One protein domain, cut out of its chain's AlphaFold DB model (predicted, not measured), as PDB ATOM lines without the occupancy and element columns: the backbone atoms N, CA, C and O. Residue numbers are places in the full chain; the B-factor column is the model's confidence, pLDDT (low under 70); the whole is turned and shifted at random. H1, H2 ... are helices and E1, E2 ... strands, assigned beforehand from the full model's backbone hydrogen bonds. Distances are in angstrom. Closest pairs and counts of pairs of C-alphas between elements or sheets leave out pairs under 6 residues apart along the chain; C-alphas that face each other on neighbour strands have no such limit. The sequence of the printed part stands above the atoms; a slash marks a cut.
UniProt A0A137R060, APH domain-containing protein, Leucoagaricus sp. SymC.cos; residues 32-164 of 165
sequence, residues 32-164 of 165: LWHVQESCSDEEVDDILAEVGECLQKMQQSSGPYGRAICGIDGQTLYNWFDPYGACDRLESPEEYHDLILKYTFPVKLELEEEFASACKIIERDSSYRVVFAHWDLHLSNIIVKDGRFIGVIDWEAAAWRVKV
ATOM      1  N   LEU A  32     158.517 143.168 173.609       97.00
ATOM      2  CA  LEU A  32     158.714 144.593 173.327       97.00
ATOM      3  C   LEU A  32     157.470 145.412 173.701       97.00
ATOM      4  O   LEU A  32     157.591 146.503 174.242       97.00
ATOM      5  N   TRP A  33     156.275 144.843 173.520       96.50
ATOM      6  CA  TRP A  33     155.020 145.457 173.959       96.50
ATOM      7  C   TRP A  33     155.030 145.900 175.431       96.50
ATOM      8  O   TRP A  33     154.516 146.973 175.740       96.50
ATOM      9  N   HIS A  34     155.606 145.094 176.328       95.62
ATOM     10  CA  HIS A  34     155.611 145.376 177.767       95.62
ATOM     11  C   HIS A  34     156.679 146.383 178.191       95.62
ATOM     12  O   HIS A  34     156.512 147.021 179.226       95.62
ATOM     13  N   VAL A  35     157.774 146.505 177.437       95.00
ATOM     14  CA  VAL A  35     158.939 147.300 177.860       95.00
ATOM     15  C   VAL A  35     159.189 148.536 177.002       95.00
ATOM     16  O   VAL A  35     159.982 149.377 177.411       95.00
ATOM     17  N   GLN A  36     158.488 148.698 175.874       92.44
ATOM     18  CA  GLN A  36     158.673 149.822 174.941       92.44
ATOM     19  C   GLN A  36     158.620 151.204 175.614       92.44
ATOM     20  O   GLN A  36     159.380 152.079 175.234       92.44
ATOM     21  N   GLU A  37     157.778 151.397 176.639       92.50
ATOM     22  CA  GLU A  37     157.672 152.682 177.357       92.50
ATOM     23  C   GLU A  37     158.893 152.991 178.239       92.50
ATOM     24  O   GLU A  37     159.103 154.136 178.635       92.50
ATOM     25  N   SER A  38     159.676 151.967 178.582       92.69
ATOM     26  CA  SER A  38     160.897 152.085 179.385       92.69
ATOM     27  C   SER A  38     162.181 152.099 178.554       92.69
ATOM     28  O   SER A  38     163.240 152.392 179.108       92.69
ATOM     29  N   CYS A  39     162.093 151.784 177.260       92.75
ATOM     30  CA  CYS A  39     163.221 151.840 176.338       92.75
ATOM     31  C   CYS A  39     163.546 153.287 175.952       92.75
ATOM     32  O   CYS A  39     162.644 154.119 175.833       92.75
ATOM     33  N   SER A  40     164.827 153.583 175.726       95.19
ATOM     34  CA  SER A  40     165.209 154.831 175.057       95.19
ATOM     35  C   SER A  40     164.887 154.770 173.561       95.19
ATOM     36  O   SER A  40     164.767 153.686 172.986       95.19
ATOM     37  N   ASP A  41     164.786 155.933 172.917       94.44
ATOM     38  CA  ASP A  41     164.574 156.012 171.468       94.44
ATOM     39  C   ASP A  41     165.689 155.271 170.705       94.44
ATOM     40  O   ASP A  41     165.413 154.534 169.761       94.44
ATOM     41  N   GLU A  42     166.942 155.376 171.168       96.00
ATOM     42  CA  GLU A  42     168.074 154.661 170.571       96.00
ATOM     43  C   GLU A  42     167.968 153.137 170.727       96.00
ATOM     44  O   GLU A  42     168.325 152.402 169.808       96.00
ATOM     45  N   GLU A  43     167.475 152.643 171.868       95.88
ATOM     46  CA  GLU A  43     167.243 151.206 172.060       95.88
ATOM     47  C   GLU A  43     166.136 150.700 171.134       95.88
ATOM     48  O   GLU A  43     166.268 149.630 170.543       95.88
ATOM     49  N   VAL A  44     165.054 151.467 170.974       94.56
ATOM     50  CA  VAL A  44     163.970 151.112 170.050       94.56
ATOM     51  C   VAL A  44     164.486 151.059 168.613       94.56
ATOM     52  O   VAL A  44     164.211 150.083 167.914       94.56
ATOM     53  N   ASP A  45     165.267 152.050 168.184       95.00
ATOM     54  CA  ASP A  45     165.862 152.078 166.845       95.00
ATOM     55  C   ASP A  45     166.780 150.869 166.600       95.00
ATOM     56  O   ASP A  45     166.665 150.199 165.566       95.00
ATOM     57  N   ASP A  46     167.636 150.533 167.568       95.75
ATOM     58  CA  ASP A  46     168.509 149.358 167.509       95.75
ATOM     59  C   ASP A  46     167.694 148.055 167.415       95.75
ATOM     60  O   ASP A  46     167.960 147.206 166.557       95.75
ATOM     61  N   ILE A  47     166.657 147.902 168.245       96.44
ATOM     62  CA  ILE A  47     165.772 146.728 168.245       96.44
ATOM     63  C   ILE A  47     165.064 146.586 166.893       96.44
ATOM     64  O   ILE A  47     165.004 145.487 166.334       96.44
ATOM     65  N   LEU A  48     164.535 147.677 166.334       95.00
ATOM     66  CA  LEU A  48     163.849 147.660 165.042       95.00
ATOM     67  C   LEU A  48     164.806 147.334 163.890       95.00
ATOM     68  O   LEU A  48     164.430 146.587 162.980       95.00
ATOM     69  N   ALA A  49     166.045 147.830 163.938       95.94
ATOM     70  CA  ALA A  49     167.079 147.469 162.975       95.94
ATOM     71  C   ALA A  49     167.393 145.962 163.031       95.94
ATOM     72  O   ALA A  49     167.392 145.287 161.996       95.94
ATOM     73  N   GLU A  50     167.568 145.407 164.232       97.00
ATOM     74  CA  GLU A  50     167.839 143.982 164.459       97.00
ATOM     75  C   GLU A  50     166.666 143.083 164.008       97.00
ATOM     76  O   GLU A  50     166.870 142.058 163.342       97.00
ATOM     77  N   VAL A  51     165.420 143.489 164.284       96.50
ATOM     78  CA  VAL A  51     164.207 142.823 163.774       96.50
ATOM     79  C   VAL A  51     164.169 142.873 162.245       96.50
ATOM     80  O   VAL A  51     163.887 141.860 161.595       96.50
ATOM     81  N   GLY A  52     164.499 144.021 161.650       95.25
ATOM     82  CA  GLY A  52     164.601 144.194 160.203       95.25
ATOM     83  C   GLY A  52     165.604 143.229 159.569       95.25
ATOM     84  O   GLY A  52     165.287 142.566 158.577       95.25
ATOM     85  N   GLU A  53     166.785 143.068 160.168       95.06
ATOM     86  CA  GLU A  53     167.767 142.079 159.718       95.06
ATOM     87  C   GLU A  53     167.245 140.641 159.814       95.06
ATOM     88  O   GLU A  53     167.485 139.829 158.914       95.06
ATOM     89  N   CYS A  54     166.544 140.302 160.901       94.19
ATOM     90  CA  CYS A  54     165.929 138.988 161.077       94.19
ATOM     91  C   CYS A  54     164.905 138.704 159.970       94.19
ATOM     92  O   CYS A  54     164.952 137.649 159.332       94.19
ATOM     93  N   LEU A  55     164.020 139.663 159.689       92.69
ATOM     94  CA  LEU A  55     163.027 139.562 158.621       92.69
ATOM     95  C   LEU A  55     163.678 139.395 157.248       92.69
ATOM     96  O   LEU A  55     163.254 138.546 156.464       92.69
ATOM     97  N   GLN A  56     164.734 140.157 156.959       92.38
ATOM     98  CA  GLN A  56     165.466 140.026 155.703       92.38
ATOM     99  C   GLN A  56     166.076 138.630 155.547       92.38
ATOM    100  O   GLN A  56     165.925 138.029 154.484       92.38
ATOM    101  N   LYS A  57     166.708 138.083 156.596       91.75
ATOM    102  CA  LYS A  57     167.261 136.715 156.591       91.75
ATOM    103  C   LYS A  57     166.168 135.664 156.394       91.75
ATOM    104  O   LYS A  57     166.319 134.773 155.564       91.75
ATOM    105  N   MET A  58     165.042 135.796 157.095       90.00
ATOM    106  CA  MET A  58     163.887 134.901 156.956       90.00
ATOM    107  C   MET A  58     163.378 134.871 155.506       90.00
ATOM    108  O   MET A  58     163.221 133.806 154.908       90.00
ATOM    109  N   GLN A  59     163.221 136.051 154.905       90.38
ATOM    110  CA  GLN A  59     162.650 136.233 153.570       90.38
ATOM    111  C   GLN A  59     163.635 135.961 152.417       90.38
ATOM    112  O   GLN A  59     163.248 136.010 151.246       90.38
ATOM    113  N   GLN A  60     164.912 135.692 152.706       89.50
ATOM    114  CA  GLN A  60     165.871 135.216 151.700       89.50
ATOM    115  C   GLN A  60     165.584 133.772 151.276       89.50
ATOM    116  O   GLN A  60     165.927 133.389 150.157       89.50
ATOM    117  N   SER A  61     164.925 132.992 152.134       82.62
ATOM    118  CA  SER A  61     164.565 131.609 151.843       82.62
ATOM    119  C   SER A  61     163.407 131.546 150.848       82.62
ATOM    120  O   SER A  61     162.336 132.107 151.091       82.62
ATOM    121  N   SER A  62     163.606 130.826 149.746       79.12
ATOM    122  CA  SER A  62     162.531 130.355 148.868       79.12
ATOM    123  C   SER A  62     162.203 128.908 149.216       79.12
ATOM    124  O   SER A  62     163.106 128.071 149.269       79.12
ATOM    125  N   GLY A  63     160.930 128.613 149.460       77.19
ATOM    126  CA  GLY A  63     160.488 127.267 149.812       77.19
ATOM    127  C   GLY A  63     160.630 126.292 148.646       77.19
ATOM    128  O   GLY A  63     160.670 126.713 147.487       77.19
ATOM    129  N   PRO A  64     160.659 124.976 148.912       87.19
ATOM    130  CA  PRO A  64     160.759 123.957 147.865       87.19
ATOM    131  C   PRO A  64     159.500 123.876 146.978       87.19
ATOM    132  O   PRO A  64     159.488 123.144 145.993       87.19
ATOM    133  N   TYR A  65     158.446 124.625 147.306       91.81
ATOM    134  CA  TYR A  65     157.134 124.572 146.657       91.81
ATOM    135  C   TYR A  65     156.944 125.631 145.557       91.81
ATOM    136  O   TYR A  65     155.828 125.873 145.105       91.81
ATOM    137  N   GLY A  66     158.026 126.270 145.104       89.44
ATOM    138  CA  GLY A  66     157.987 127.218 143.991       89.44
ATOM    139  C   GLY A  66     157.178 128.475 144.320       89.44
ATOM    140  O   GLY A  66     157.564 129.248 145.193       89.44
ATOM    141  N   ARG A  67     156.078 128.695 143.587       90.88
ATOM    142  CA  ARG A  67     155.169 129.842 143.774       90.88
ATOM    143  C   ARG A  67     153.947 129.514 144.644       90.88
ATOM    144  O   ARG A  67     153.083 130.370 144.790       90.88
ATOM    145  N   ALA A  68     153.880 128.318 145.229       92.69
ATOM    146  CA  ALA A  68     152.746 127.935 146.056       92.69
ATOM    147  C   ALA A  68     152.737 128.677 147.400       92.69
ATOM    148  O   ALA A  68     153.758 128.768 148.084       92.69
ATOM    149  N   ILE A  69     151.562 129.156 147.801       92.00
ATOM    150  CA  ILE A  69     151.288 129.713 149.123       92.00
ATOM    151  C   ILE A  69     150.739 128.587 149.997       92.00
ATOM    152  O   ILE A  69     149.686 128.017 149.711       92.00
ATOM    153  N   CYS A  70     151.489 128.218 151.028       93.94
ATOM    154  CA  CYS A  70     151.253 126.993 151.790       93.94
ATOM    155  C   CYS A  70     151.897 127.041 153.177       93.94
ATOM    156  O   CYS A  70     152.751 127.888 153.458       93.94
ATOM    157  N   GLY A  71     151.494 126.112 154.046       93.00
ATOM    158  CA  GLY A  71     152.143 125.874 155.331       93.00
ATOM    159  C   GLY A  71     153.604 125.456 155.149       93.00
ATOM    160  O   GLY A  71     154.053 125.152 154.043       93.00
ATOM    161  N   ILE A  72     154.374 125.433 156.236       90.69
ATOM    162  CA  ILE A  72     155.820 125.129 156.200       90.69
ATOM    163  C   ILE A  72     156.111 123.771 155.533       90.69
ATOM    164  O   ILE A  72     157.105 123.625 154.815       90.69
ATOM    165  N   ASP A  73     155.223 122.801 155.727       91.31
ATOM    166  CA  ASP A  73     155.252 121.444 155.175       91.31
ATOM    167  C   ASP A  73     154.643 121.325 153.763       91.31
ATOM    168  O   ASP A  73     154.546 120.228 153.213       91.31
ATOM    169  N   GLY A  74     154.261 122.449 153.154       92.00
ATOM    170  CA  GLY A  74     153.681 122.494 151.818       92.00
ATOM    171  C   GLY A  74     152.195 122.155 151.769       92.00
ATOM    172  O   GLY A  74     151.712 121.864 150.675       92.00
ATOM    173  N   GLN A  75     151.495 122.167 152.909       90.94
ATOM    174  CA  GLN A  75     150.070 121.840 153.032       90.94
ATOM    175  C   GLN A  75     149.232 123.077 153.409       90.94
ATOM    176  O   GLN A  75     149.587 124.211 153.068       90.94
ATOM    177  N   THR A  76     148.100 122.854 154.081       90.62
ATOM    178  CA  THR A  76     147.214 123.873 154.648       90.62
ATOM    179  C   THR A  76     147.999 124.863 155.504       90.62
ATOM    180  O   THR A  76     148.874 124.494 156.286       90.62
ATOM    181  N   LEU A  77     147.666 126.138 155.360       90.56
ATOM    182  CA  LEU A  77     148.215 127.230 156.146       90.56
ATOM    183  C   LEU A  77     147.136 127.836 157.037       90.56
ATOM    184  O   LEU A  77     145.943 127.765 156.727       90.56
ATOM    185  N   TYR A  78     147.566 128.481 158.118       86.44
ATOM    186  CA  TYR A  78     146.659 129.300 158.904       86.44
ATOM    187  C   TYR A  78     146.279 130.562 158.123       86.44
ATOM    188  O   TYR A  78     147.164 131.182 157.532       86.44
ATOM    189  N   ASN A  79     145.009 130.970 158.105       80.56
ATOM    190  CA  ASN A  79     144.551 132.185 157.429       80.56
ATOM    191  C   ASN A  79     143.405 132.881 158.174       80.56
ATOM    192  O   ASN A  79     142.331 132.309 158.335       80.56
ATOM    193  N   TRP A  80     143.601 134.154 158.519       72.94
ATOM    194  CA  TRP A  80     142.640 134.978 159.263       72.94
ATOM    195  C   TRP A  80     141.309 135.233 158.535       72.94
ATOM    196  O   TRP A  80     140.329 135.613 159.169       72.94
ATOM    197  N   PHE A  81     141.254 135.043 157.211       69.56
ATOM    198  CA  PHE A  81     140.020 135.216 156.433       69.56
ATOM    199  C   PHE A  81     139.036 134.044 156.569       69.56
ATOM    200  O   PHE A  81     137.861 134.196 156.236       69.56
ATOM    201  N   ASP A  82     139.496 132.884 157.042       70.06
ATOM    202  CA  ASP A  82     138.637 131.735 157.312       70.06
ATOM    203  C   ASP A  82     138.212 131.733 158.794       70.06
ATOM    204  O   ASP A  82     139.068 131.851 159.672       70.06
ATOM    205  N   PRO A  83     136.916 131.576 159.124       64.06
ATOM    206  CA  PRO A  83     136.444 131.565 160.514       64.06
ATOM    207  C   PRO A  83     136.984 130.394 161.349       64.06
ATOM    208  O   PRO A  83     136.880 130.425 162.576       64.06
ATOM    209  N   TYR A  84     137.547 129.361 160.716       66.62
ATOM    210  CA  TYR A  84     138.244 128.260 161.381       66.62
ATOM    211  C   TYR A  84     139.766 128.360 161.238       66.62
ATOM    212  O   TYR A  84     140.476 127.455 161.680       66.62
ATOM    213  N   GLY A  85     140.259 129.453 160.652       73.44
ATOM    214  CA  GLY A  85     141.669 129.746 160.484       73.44
ATOM    215  C   GLY A  85     142.375 128.864 159.464       73.44
ATOM    216  O   GLY A  85     143.593 128.907 159.418       73.44
ATOM    217  N   ALA A  86     141.680 128.048 158.665       80.56
ATOM    218  CA  ALA A  86     142.324 127.114 157.741       80.56
ATOM    219  C   ALA A  86     142.198 127.587 156.290       80.56
ATOM    220  O   ALA A  86     141.117 127.926 155.820       80.56
ATOM    221  N   CYS A  87     143.307 127.566 155.557       85.12
ATOM    222  CA  CYS A  87     143.323 127.783 154.118       85.12
ATOM    223  C   CYS A  87     144.089 126.655 153.452       85.12
ATOM    224  O   CYS A  87     145.235 126.378 153.813       85.12
ATOM    225  N   ASP A  88     143.461 126.022 152.469       89.38
ATOM    226  CA  ASP A  88     144.147 125.062 151.620       89.38
ATOM    227  C   ASP A  88     145.314 125.732 150.895       89.38
ATOM    228  O   ASP A  88     145.355 126.952 150.704       89.38
ATOM    229  N   ARG A  89     146.281 124.903 150.513       92.75
ATOM    230  CA  ARG A  89     147.392 125.320 149.671       92.75
ATOM    231  C   ARG A  89     146.864 125.980 148.397       92.75
ATOM    232  O   ARG A  89     145.967 125.452 147.747       92.75
ATOM    233  N   LEU A  90     147.490 127.090 148.034       91.62
ATOM    234  CA  LEU A  90     147.245 127.813 146.793       91.62
ATOM    235  C   LEU A  90     148.476 127.643 145.911       91.62
ATOM    236  O   LEU A  90     149.600 127.820 146.381       91.62
ATOM    237  N   GLU A  91     148.308 127.299 144.643       91.88
ATOM    238  CA  GLU A  91     149.439 126.996 143.757       91.88
ATOM    239  C   GLU A  91     150.128 128.259 143.226       91.88
ATOM    240  O   GLU A  91     151.209 128.187 142.632       91.88
ATOM    241  N   SER A  92     149.530 129.432 143.455       89.00
ATOM    242  CA  SER A  92     150.038 130.692 142.926       89.00
ATOM    243  C   SER A  92     149.631 131.926 143.758       89.00
ATOM    244  O   SER A  92     148.601 131.905 144.438       89.00
ATOM    245  N   PRO A  93     150.408 133.029 143.717       86.94
ATOM    246  CA  PRO A  93     150.011 134.314 144.298       86.94
ATOM    247  C   PRO A  93     148.698 134.871 143.741       86.94
ATOM    248  O   PRO A  93     147.979 135.568 144.453       86.94
ATOM    249  N   GLU A  94     148.381 134.553 142.490       85.50
ATOM    250  CA  GLU A  94     147.158 134.961 141.810       85.50
ATOM    251  C   GLU A  94     145.916 134.349 142.489       85.50
ATOM    252  O   GLU A  94     144.982 135.074 142.823       85.50
ATOM    253  N   GLU A  95     145.950 133.057 142.834       86.62
ATOM    254  CA  GLU A  95     144.869 132.403 143.599       86.62
ATOM    255  C   GLU A  95     144.670 133.029 144.987       86.62
ATOM    256  O   GLU A  95     143.548 133.141 145.484       86.62
ATOM    257  N   TYR A  96     145.755 133.474 145.624       84.31
ATOM    258  CA  TYR A  96     145.675 134.179 146.903       84.31
ATOM    259  C   TYR A  96     145.057 135.568 146.769       84.31
ATOM    260  O   TYR A  96     144.304 135.994 147.647       84.31
ATOM    261  N   HIS A  97     145.326 136.264 145.666       80.31
ATOM    262  CA  HIS A  97     144.655 137.523 145.376       80.31
ATOM    263  C   HIS A  97     143.150 137.321 145.188       80.31
ATOM    264  O   HIS A  97     142.367 138.009 145.848       80.31
ATOM    265  N   ASP A  98     142.749 136.340 144.377       80.19
ATOM    266  CA  ASP A  98     141.341 135.988 144.170       80.19
ATOM    267  C   ASP A  98     140.644 135.661 145.498       80.19
ATOM    268  O   ASP A  98     139.515 136.097 145.751       80.19
ATOM    269  N   LEU A  99     141.345 134.953 146.392       80.31
ATOM    270  CA  LEU A  99     140.868 134.652 147.736       80.31
ATOM    271  C   LEU A  99     140.643 135.930 148.559       80.31
ATOM    272  O   LEU A  99     139.555 136.118 149.106       80.31
ATOM    273  N   ILE A 100     141.625 136.836 148.623       77.81
ATOM    274  CA  ILE A 100     141.485 138.118 149.334       77.81
ATOM    275  C   ILE A 100     140.317 138.924 148.759       77.81
ATOM    276  O   ILE A 100     139.492 139.437 149.518       77.81
ATOM    277  N   LEU A 101     140.210 139.031 147.432       75.56
ATOM    278  CA  LEU A 101     139.131 139.769 146.772       75.56
ATOM    279  C   LEU A 101     137.753 139.203 147.119       75.56
ATOM    280  O   LEU A 101     136.815 139.969 147.349       75.56
ATOM    281  N   LYS A 102     137.632 137.876 147.197       75.69
ATOM    282  CA  LYS A 102     136.399 137.191 147.593       75.69
ATOM    283  C   LYS A 102     135.988 137.527 149.029       75.69
ATOM    284  O   LYS A 102     134.813 137.805 149.263       75.69
ATOM    285  N   TYR A 103     136.927 137.524 149.978       73.62
ATOM    286  CA  TYR A 103     136.635 137.786 151.396       73.62
ATOM    287  C   TYR A 103     136.528 139.271 151.754       73.62
ATOM    288  O   TYR A 103     135.863 139.611 152.728       73.62
ATOM    289  N   THR A 104     137.130 140.162 150.969       67.25
ATOM    290  CA  THR A 104     137.013 141.621 151.151       67.25
ATOM    291  C   THR A 104     135.770 142.204 150.470       67.25
ATOM    292  O   THR A 104     135.324 143.293 150.826       67.25
ATOM    293  N   PHE A 105     135.142 141.459 149.549       59.28
ATOM    294  CA  PHE A 105     133.911 141.854 148.854       59.28
ATOM    295  C   PHE A 105     132.721 142.269 149.746       59.28
ATOM    296  O   PHE A 105     132.022 143.206 149.371       59.28
ATOM    297  N   PRO A 106     132.467 141.660 150.918       56.16
ATOM    298  CA  PRO A 106     131.362 142.054 151.795       56.16
ATOM    299  C   PRO A 106     131.539 143.430 152.462       56.16
ATOM    300  O   PRO A 106     130.555 144.012 152.902       56.16
ATOM    301  N   VAL A 107     132.770 143.960 152.522       55.03
ATOM    302  CA  VAL A 107     133.103 145.279 153.105       55.03
ATOM    303  C   VAL A 107     132.898 146.417 152.077       55.03
ATOM    304  O   VAL A 107     132.959 147.595 152.411       55.03
ATOM    305  N   LYS A 108     132.616 146.077 150.808       53.62
ATOM    306  CA  LYS A 108     132.705 146.973 149.639       53.62
ATOM    307  C   LYS A 108     131.685 148.096 149.508       53.62
ATOM    308  O   LYS A 108     131.934 148.986 148.705       53.62
ATOM    309  N   LEU A 109     130.550 148.070 150.202       51.97
ATOM    310  CA  LEU A 109     129.458 149.004 149.882       51.97
ATOM    311  C   LEU A 109     129.785 150.481 150.175       51.97
ATOM    312  O   LEU A 109     129.061 151.350 149.699       51.97
ATOM    313  N   GLU A 110     130.867 150.777 150.903       57.00
ATOM    314  CA  GLU A 110     131.192 152.141 151.351       57.00
ATOM    315  C   GLU A 110     132.482 152.745 150.742       57.00
ATOM    316  O   GLU A 110     132.679 153.947 150.882       57.00
ATOM    317  N   LEU A 111     133.344 151.974 150.049       60.84
ATOM    318  CA  LEU A 111     134.713 152.399 149.648       60.84
ATOM    319  C   LEU A 111     135.125 151.974 148.211       60.84
ATOM    320  O   LEU A 111     136.258 151.552 147.964       60.84
ATOM    321  N   GLU A 112     134.199 152.013 147.244       67.06
ATOM    322  CA  GLU A 112     134.403 151.460 145.885       67.06
ATOM    323  C   GLU A 112     135.624 152.023 145.125       67.06
ATOM    324  O   GLU A 112     136.333 151.254 144.467       67.06
ATOM    325  N   GLU A 113     135.906 153.329 145.205       68.31
ATOM    326  CA  GLU A 113     137.019 153.948 144.462       68.31
ATOM    327  C   GLU A 113     138.398 153.602 145.041       68.31
ATOM    328  O   GLU A 113     139.324 153.278 144.282       68.31
ATOM    329  N   GLU A 114     138.555 153.622 146.369       67.56
ATOM    330  CA  GLU A 114     139.814 153.230 147.012       67.56
ATOM    331  C   GLU A 114     140.068 151.735 146.832       67.56
ATOM    332  O   GLU A 114     141.190 151.326 146.524       67.56
ATOM    333  N   PHE A 115     139.015 150.919 146.921       67.56
ATOM    334  CA  PHE A 115     139.103 149.484 146.687       67.56
ATOM    335  C   PHE A 115     139.513 149.164 145.242       67.56
ATOM    336  O   PHE A 115     140.422 148.362 145.014       67.56
ATOM    337  N   ALA A 116     138.892 149.810 144.249       65.88
ATOM    338  CA  ALA A 116     139.249 149.627 142.843       65.88
ATOM    339  C   ALA A 116     140.692 150.072 142.552       65.88
ATOM    340  O   ALA A 116     141.384 149.461 141.734       65.88
ATOM    341  N   SER A 117     141.165 151.118 143.230       67.12
ATOM    342  CA  SER A 117     142.547 151.589 143.123       67.12
ATOM    343  C   SER A 117     143.538 150.604 143.753       67.12
ATOM    344  O   SER A 117     144.555 150.295 143.133       67.12
ATOM    345  N   ALA A 118     143.216 150.040 144.920       65.56
ATOM    346  CA  ALA A 118     144.021 149.012 145.580       65.56
ATOM    347  C   ALA A 118     144.101 147.714 144.757       65.56
ATOM    348  O   ALA A 118     145.184 147.155 144.595       65.56
ATOM    349  N   CYS A 119     142.993 147.273 144.150       65.00
ATOM    350  CA  CYS A 119     142.987 146.099 143.269       65.00
ATOM    351  C   CYS A 119     143.888 146.296 142.049       65.00
ATOM    352  O   CYS A 119     144.670 145.414 141.723       65.00
ATOM    353  N   LYS A 120     143.868 147.484 141.430       63.41
ATOM    354  CA  LYS A 120     144.760 147.809 140.304       63.41
ATOM    355  C   LYS A 120     146.242 147.793 140.681       63.41
ATOM    356  O   LYS A 120     147.078 147.595 139.802       63.41
ATOM    357  N   ILE A 121     146.586 148.044 141.946       62.31
ATOM    358  CA  ILE A 121     147.965 147.928 142.443       62.31
ATOM    359  C   ILE A 121     148.355 146.450 142.549       62.31
ATOM    360  O   ILE A 121     149.453 146.086 142.137       62.31
ATOM    361  N   ILE A 122     147.441 145.600 143.023       62.78
ATOM    362  CA  ILE A 122     147.674 144.157 143.160       62.78
ATOM    363  C   ILE A 122     147.717 143.462 141.781       62.78
ATOM    364  O   ILE A 122     148.601 142.658 141.511       62.78
ATOM    365  N   GLU A 123     146.852 143.838 140.841       58.94
ATOM    366  CA  GLU A 123     146.842 143.281 139.476       58.94
ATOM    367  C   GLU A 123     148.105 143.610 138.657       58.94
ATOM    368  O   GLU A 123     148.418 142.922 137.685       58.94
ATOM    369  N   ARG A 124     148.830 144.684 139.000       52.53
ATOM    370  CA  ARG A 124     149.958 145.191 138.198       52.53
ATOM    371  C   ARG A 124     151.319 144.630 138.593       52.53
ATOM    372  O   ARG A 124     152.263 144.789 137.816       52.53
ATOM    373  N   ASP A 125     151.443 143.981 139.746       57.81
ATOM    374  CA  ASP A 125     152.738 143.517 140.239       57.81
ATOM    375  C   ASP A 125     152.951 142.018 139.980       57.81
ATOM    376  O   ASP A 125     152.775 141.167 140.841       57.81
ATOM    377  N   SER A 126     153.404 141.673 138.775       56.84
ATOM    378  CA  SER A 126     153.829 140.300 138.448       56.84
ATOM    379  C   SER A 126     155.142 139.875 139.135       56.84
ATOM    380  O   SER A 126     155.643 138.779 138.880       56.84
ATOM    381  N   SER A 127     155.721 140.709 140.012       68.88
ATOM    382  CA  SER A 127     156.999 140.440 140.682       68.88
ATOM    383  C   SER A 127     156.876 139.704 142.021       68.88
ATOM    384  O   SER A 127     157.871 139.564 142.742       68.88
ATOM    385  N   TYR A 128     155.689 139.172 142.335       78.25
ATOM    386  CA  TYR A 128     155.436 138.414 143.558       78.25
ATOM    387  C   TYR A 128     156.441 137.289 143.780       78.25
ATOM    388  O   TYR A 128     156.535 136.325 143.014       78.25
ATOM    389  N   ARG A 129     157.155 137.391 144.902       86.19
ATOM    390  CA  ARG A 129     158.000 136.322 145.426       86.19
ATOM    391  C   ARG A 129     157.268 135.619 146.551       86.19
ATOM    392  O   ARG A 129     156.690 136.274 147.413       86.19
ATOM    393  N   VAL A 130     157.350 134.295 146.574       90.81
ATOM    394  CA  VAL A 130     156.957 133.516 147.745       90.81
ATOM    395  C   VAL A 130     158.170 133.359 148.647       90.81
ATOM    396  O   VAL A 130     159.236 132.924 148.205       90.81
ATOM    397  N   VAL A 131     158.011 133.758 149.902       93.19
ATOM    398  CA  VAL A 131     159.067 133.734 150.917       93.19
ATOM    399  C   VAL A 131     158.528 133.137 152.206       93.19
ATOM    400  O   VAL A 131     157.317 133.113 152.430       93.19
ATOM    401  N   PHE A 132     159.429 132.667 153.064       93.75
ATOM    402  CA  PHE A 132     159.050 132.317 154.426       93.75
ATOM    403  C   PHE A 132     158.802 133.594 155.234       93.75
ATOM    404  O   PHE A 132     159.604 134.532 155.181       93.75
ATOM    405  N   ALA A 133     157.692 133.643 155.966       92.12
ATOM    406  CA  ALA A 133     157.333 134.788 156.791       92.12
ATOM    407  C   ALA A 133     156.536 134.365 158.033       92.12
ATOM    408  O   ALA A 133     155.761 133.413 157.981       92.12
ATOM    409  N   HIS A 134     156.707 135.122 159.122       93.56
ATOM    410  CA  HIS A 134     156.037 134.901 160.410       93.56
ATOM    411  C   HIS A 134     154.516 135.089 160.339       93.56
ATOM    412  O   HIS A 134     153.767 134.339 160.946       93.56
ATOM    413  N   TRP A 135     154.068 136.091 159.576       89.62
ATOM    414  CA  TRP A 135     152.655 136.411 159.327       89.62
ATOM    415  C   TRP A 135     151.790 136.845 160.512       89.62
ATOM    416  O   TRP A 135     150.649 137.243 160.300       89.62
ATOM    417  N   ASP A 136     152.372 136.885 161.704       92.38
ATOM    418  CA  ASP A 136     151.786 137.535 162.875       92.38
ATOM    419  C   ASP A 136     152.849 138.281 163.702       92.38
ATOM    420  O   ASP A 136     153.058 138.038 164.886       92.38
ATOM    421  N   LEU A 137     153.690 139.086 163.040       93.69
ATOM    422  CA  LEU A 137     154.772 139.786 163.738       93.69
ATOM    423  C   LEU A 137     154.281 141.137 164.262       93.69
ATOM    424  O   LEU A 137     154.113 142.085 163.498       93.69
ATOM    425  N   HIS A 138     154.117 141.226 165.576       94.44
ATOM    426  CA  HIS A 138     153.810 142.458 166.295       94.44
ATOM    427  C   HIS A 138     154.585 142.519 167.619       94.44
ATOM    428  O   HIS A 138     155.269 141.568 167.998       94.44
ATOM    429  N   LEU A 139     154.505 143.649 168.330       96.12
ATOM    430  CA  LEU A 139     155.362 143.944 169.489       96.12
ATOM    431  C   LEU A 139     155.287 142.905 170.620       96.12
ATOM    432  O   LEU A 139     156.250 142.767 171.370       96.12
ATOM    433  N   SER A 140     154.181 142.164 170.778       96.75
ATOM    434  CA  SER A 140     154.116 141.111 171.804       96.75
ATOM    435  C   SER A 140     154.775 139.798 171.379       96.75
ATOM    436  O   SER A 140     155.069 138.981 172.244       96.75
ATOM    437  N   ASN A 141     155.058 139.624 170.087       97.69
ATOM    438  CA  ASN A 141     155.739 138.447 169.544       97.69
ATOM    439  C   ASN A 141     157.249 138.676 169.363       97.69
ATOM    440  O   ASN A 141     157.989 137.747 169.043       97.69
ATOM    441  N   ILE A 142     157.723 139.900 169.616       97.88
ATOM    442  CA  ILE A 142     159.140 140.273 169.641       97.88
ATOM    443  C   ILE A 142     159.635 140.198 171.083       97.88
ATOM    444  O   ILE A 142     159.081 140.863 171.958       97.88
ATOM    445  N   ILE A 143     160.689 139.420 171.325       98.00
ATOM    446  CA  ILE A 143     161.324 139.286 172.637       98.00
ATOM    447  C   ILE A 143     162.608 140.099 172.680       98.00
ATOM    448  O   ILE A 143     163.477 139.969 171.810       98.00
ATOM    449  N   VAL A 144     162.736 140.888 173.739       97.25
ATOM    450  CA  VAL A 144     163.876 141.752 174.009       97.25
ATOM    451  C   VAL A 144     164.473 141.447 175.376       97.25
ATOM    452  O   VAL A 144     163.813 140.925 176.279       97.25
ATOM    453  N   LYS A 145     165.760 141.741 175.520       96.00
ATOM    454  CA  LYS A 145     166.482 141.636 176.782       96.00
ATOM    455  C   LYS A 145     167.655 142.604 176.767       96.00
ATOM    456  O   LYS A 145     168.374 142.657 175.777       96.00
ATOM    457  N   ASP A 146     167.845 143.331 177.866       93.62
ATOM    458  CA  ASP A 146     168.951 144.283 178.034       93.62
ATOM    459  C   ASP A 146     169.039 145.293 176.863       93.62
ATOM    460  O   ASP A 146     170.113 145.520 176.307       93.62
ATOM    461  N   GLY A 147     167.887 145.833 176.436       92.56
ATOM    462  CA  GLY A 147     167.791 146.815 175.343       92.56
ATOM    463  C   GLY A 147     168.030 146.251 173.934       92.56
ATOM    464  O   GLY A 147     168.249 147.012 172.999       92.56
ATOM    465  N   ARG A 148     168.034 144.920 173.763       95.50
ATOM    466  CA  ARG A 148     168.354 144.248 172.491       95.50
ATOM    467  C   ARG A 148     167.286 143.259 172.065       95.50
ATOM    468  O   ARG A 148     166.681 142.593 172.908       95.50
ATOM    469  N   PHE A 149     167.102 143.100 170.759       97.38
ATOM    470  CA  PHE A 149     166.290 142.028 170.198       97.38
ATOM    471  C   PHE A 149     166.982 140.681 170.420       97.38
ATOM    472  O   PHE A 149     168.158 140.505 170.105       97.38
ATOM    473  N   ILE A 150     166.246 139.702 170.949       97.31
ATOM    474  CA  ILE A 150     166.794 138.361 171.185       97.31
ATOM    475  C   ILE A 150     166.006 137.242 170.520       97.31
ATOM    476  O   ILE A 150     166.556 136.157 170.340       97.31
ATOM    477  N   GLY A 151     164.737 137.446 170.161       96.88
ATOM    478  CA  GLY A 151     163.933 136.345 169.644       96.88
ATOM    479  C   GLY A 151     162.538 136.708 169.169       96.88
ATOM    480  O   GLY A 151     162.029 137.792 169.436       96.88
ATOM    481  N   VAL A 152     161.918 135.749 168.485       97.38
ATOM    482  CA  VAL A 152     160.530 135.826 168.012       97.38
ATOM    483  C   VAL A 152     159.771 134.594 168.494       97.38
ATOM    484  O   VAL A 152     160.291 133.471 168.452       97.38
ATOM    485  N   ILE A 153     158.545 134.800 168.957       97.25
ATOM    486  CA  ILE A 153     157.635 133.751 169.424       97.25
ATOM    487  C   ILE A 153     156.337 133.759 168.614       97.25
ATOM    488  O   ILE A 153     156.113 134.668 167.831       97.25
ATOM    489  N   ASP A 154     155.496 132.757 168.862       94.81
ATOM    490  CA  ASP A 154     154.154 132.622 168.283       94.81
ATOM    491  C   ASP A 154     154.105 132.408 166.758       94.81
ATOM    492  O   ASP A 154     153.567 133.180 165.972       94.81
ATOM    493  N   TRP A 155     154.703 131.297 166.328       93.62
ATOM    494  CA  TRP A 155     154.903 130.965 164.915       93.62
ATOM    495  C   TRP A 155     153.697 130.278 164.251       93.62
ATOM    496  O   TRP A 155     153.855 129.691 163.182       93.62
ATOM    497  N   GLU A 156     152.509 130.284 164.863       89.38
ATOM    498  CA  GLU A 156     151.364 129.502 164.367       89.38
ATOM    499  C   GLU A 156     150.868 129.947 162.982       89.38
ATOM    500  O   GLU A 156     150.390 129.128 162.194       89.38
ATOM    501  N   ALA A 157     151.056 131.228 162.653       90.81
ATOM    502  CA  ALA A 157     150.708 131.801 161.358       90.81
ATOM    503  C   ALA A 157     151.825 131.679 160.303       90.81
ATOM    504  O   ALA A 157     151.626 132.061 159.142       90.81
ATOM    505  N   ALA A 158     152.998 131.156 160.678       92.81
ATOM    506  CA  ALA A 158     154.167 131.151 159.814       92.81
ATOM    507  C   ALA A 158     153.983 130.218 158.611       92.81
ATOM    508  O   ALA A 158     153.615 129.050 158.737       92.81
ATOM    509  N   ALA A 159     154.261 130.735 157.415       93.88
ATOM    510  CA  ALA A 159     153.955 130.049 156.164       93.88
ATOM    511  C   ALA A 159     154.810 130.570 154.997       93.88
ATOM    512  O   ALA A 159     155.449 131.625 155.079       93.88
ATOM    513  N   TRP A 160     154.795 129.835 153.883       94.31
ATOM    514  CA  TRP A 160     155.275 130.314 152.588       94.31
ATOM    515  C   TRP A 160     154.202 131.201 151.978       94.31
ATOM    516  O   TRP A 160     153.122 130.723 151.636       94.31
ATOM    517  N   ARG A 161     154.465 132.504 151.880       88.75
ATOM    518  CA  ARG A 161     153.448 133.489 151.493       88.75
ATOM    519  C   ARG A 161     154.010 134.565 150.574       88.75
ATOM    520  O   ARG A 161     155.224 134.713 150.422       88.75
ATOM    521  N   VAL A 162     153.102 135.296 149.930       87.19
ATOM    522  CA  VAL A 162     153.458 136.360 148.991       87.19
ATOM    523  C   VAL A 162     154.151 137.522 149.703       87.19
ATOM    524  O   VAL A 162     153.702 137.993 150.748       87.19
ATOM    525  N   LYS A 163     155.244 137.999 149.108       82.44
ATOM    526  CA  LYS A 163     155.893 139.269 149.422       82.44
ATOM    527  C   LYS A 163     155.723 140.207 148.231       82.44
ATOM    528  O   LYS A 163     156.191 139.898 147.133       82.44
ATOM    529  N   VAL A 164     155.064 141.335 148.480       68.56
ATOM    530  CA  VAL A 164     155.027 142.486 147.566       68.56
ATOM    531  C   VAL A 164     156.382 143.189 147.649       68.56
ATOM    532  O   VAL A 164     156.980 143.230 148.732       68.56
TER     533      VAL A 164
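This is residues 32 to 164 of the 165 residues of the protein "APH domain-containing protein" of Leucoagaricus sp. SymC.cos (UniProt A0A137R060). The domain is a broad V of two lobes: one holds the long helix H2 with the hairpin E2 and E3 and the short H1, the other H3 and H4, side by side. Between the lobes, antiparallel strands E1 and E4 make a small ribbon, with residues 70 to 71 of the unnamed stretch 61 to 92 paired to E4. The printed part has 133 residues, with four named helices, then four named strands, in a mixed class of helices and strands. It is only just loose, close to compact, with a radius of gyration of the C-alphas of 17.3 A and spans of 45 by 39 by 30 A.

E1, residues 129 to 133, and E4, residues 159 to 163, are antiparallel neighbours, with N 131 and O 161 3.0 A apart. The closest C-alphas of E1 and H2, residues 41 to 60, are Val 131 and Gln 59, 5.1 A. E3, residues 148 to 152, comes within 5.1 A of H2 at the C-alphas of Phe 149 and Ile 47, and forms an antiparallel hairpin with E2, residues 142 to 145, with N 143 and O 151 2.8 A apart. H1, residues 32 to 38, is closest to E2 at C-alphas 32 and 142, 5.7 A. H3, residues 93 to 110, and H4, residues 112 to 124, are close but not clearly touching, a shallow tilt of 8 degrees, opposite ways; their closest C-alphas are Lys 108 and Phe 115, 7.5 A. Every O i to N i+4 pair is within hydrogen-bond range in H2 and H4, but 9 of 14 in H3 and 1 of 3 in H1, where 2 of 4 O i to N i+3 pairs are.

H2 is 28.7 A long, from C-alpha 41 at (164.574, 156.012, 171.468); H3 is 26.9 A, with a kink of 49 degrees near residue 104. E4 ends at C-alpha 163, (155.893, 139.269, 149.422).

The printed part has no cut; the link H2 to H3 is long. Residues 109 to 114, of which 112 to 114 belong to H4, stand free. In the printed part 28 residues are under 70 in pLDDT, the model's own confidence, namely residue 81, residues 83 to 84, residues 104 to 127 and residue 164.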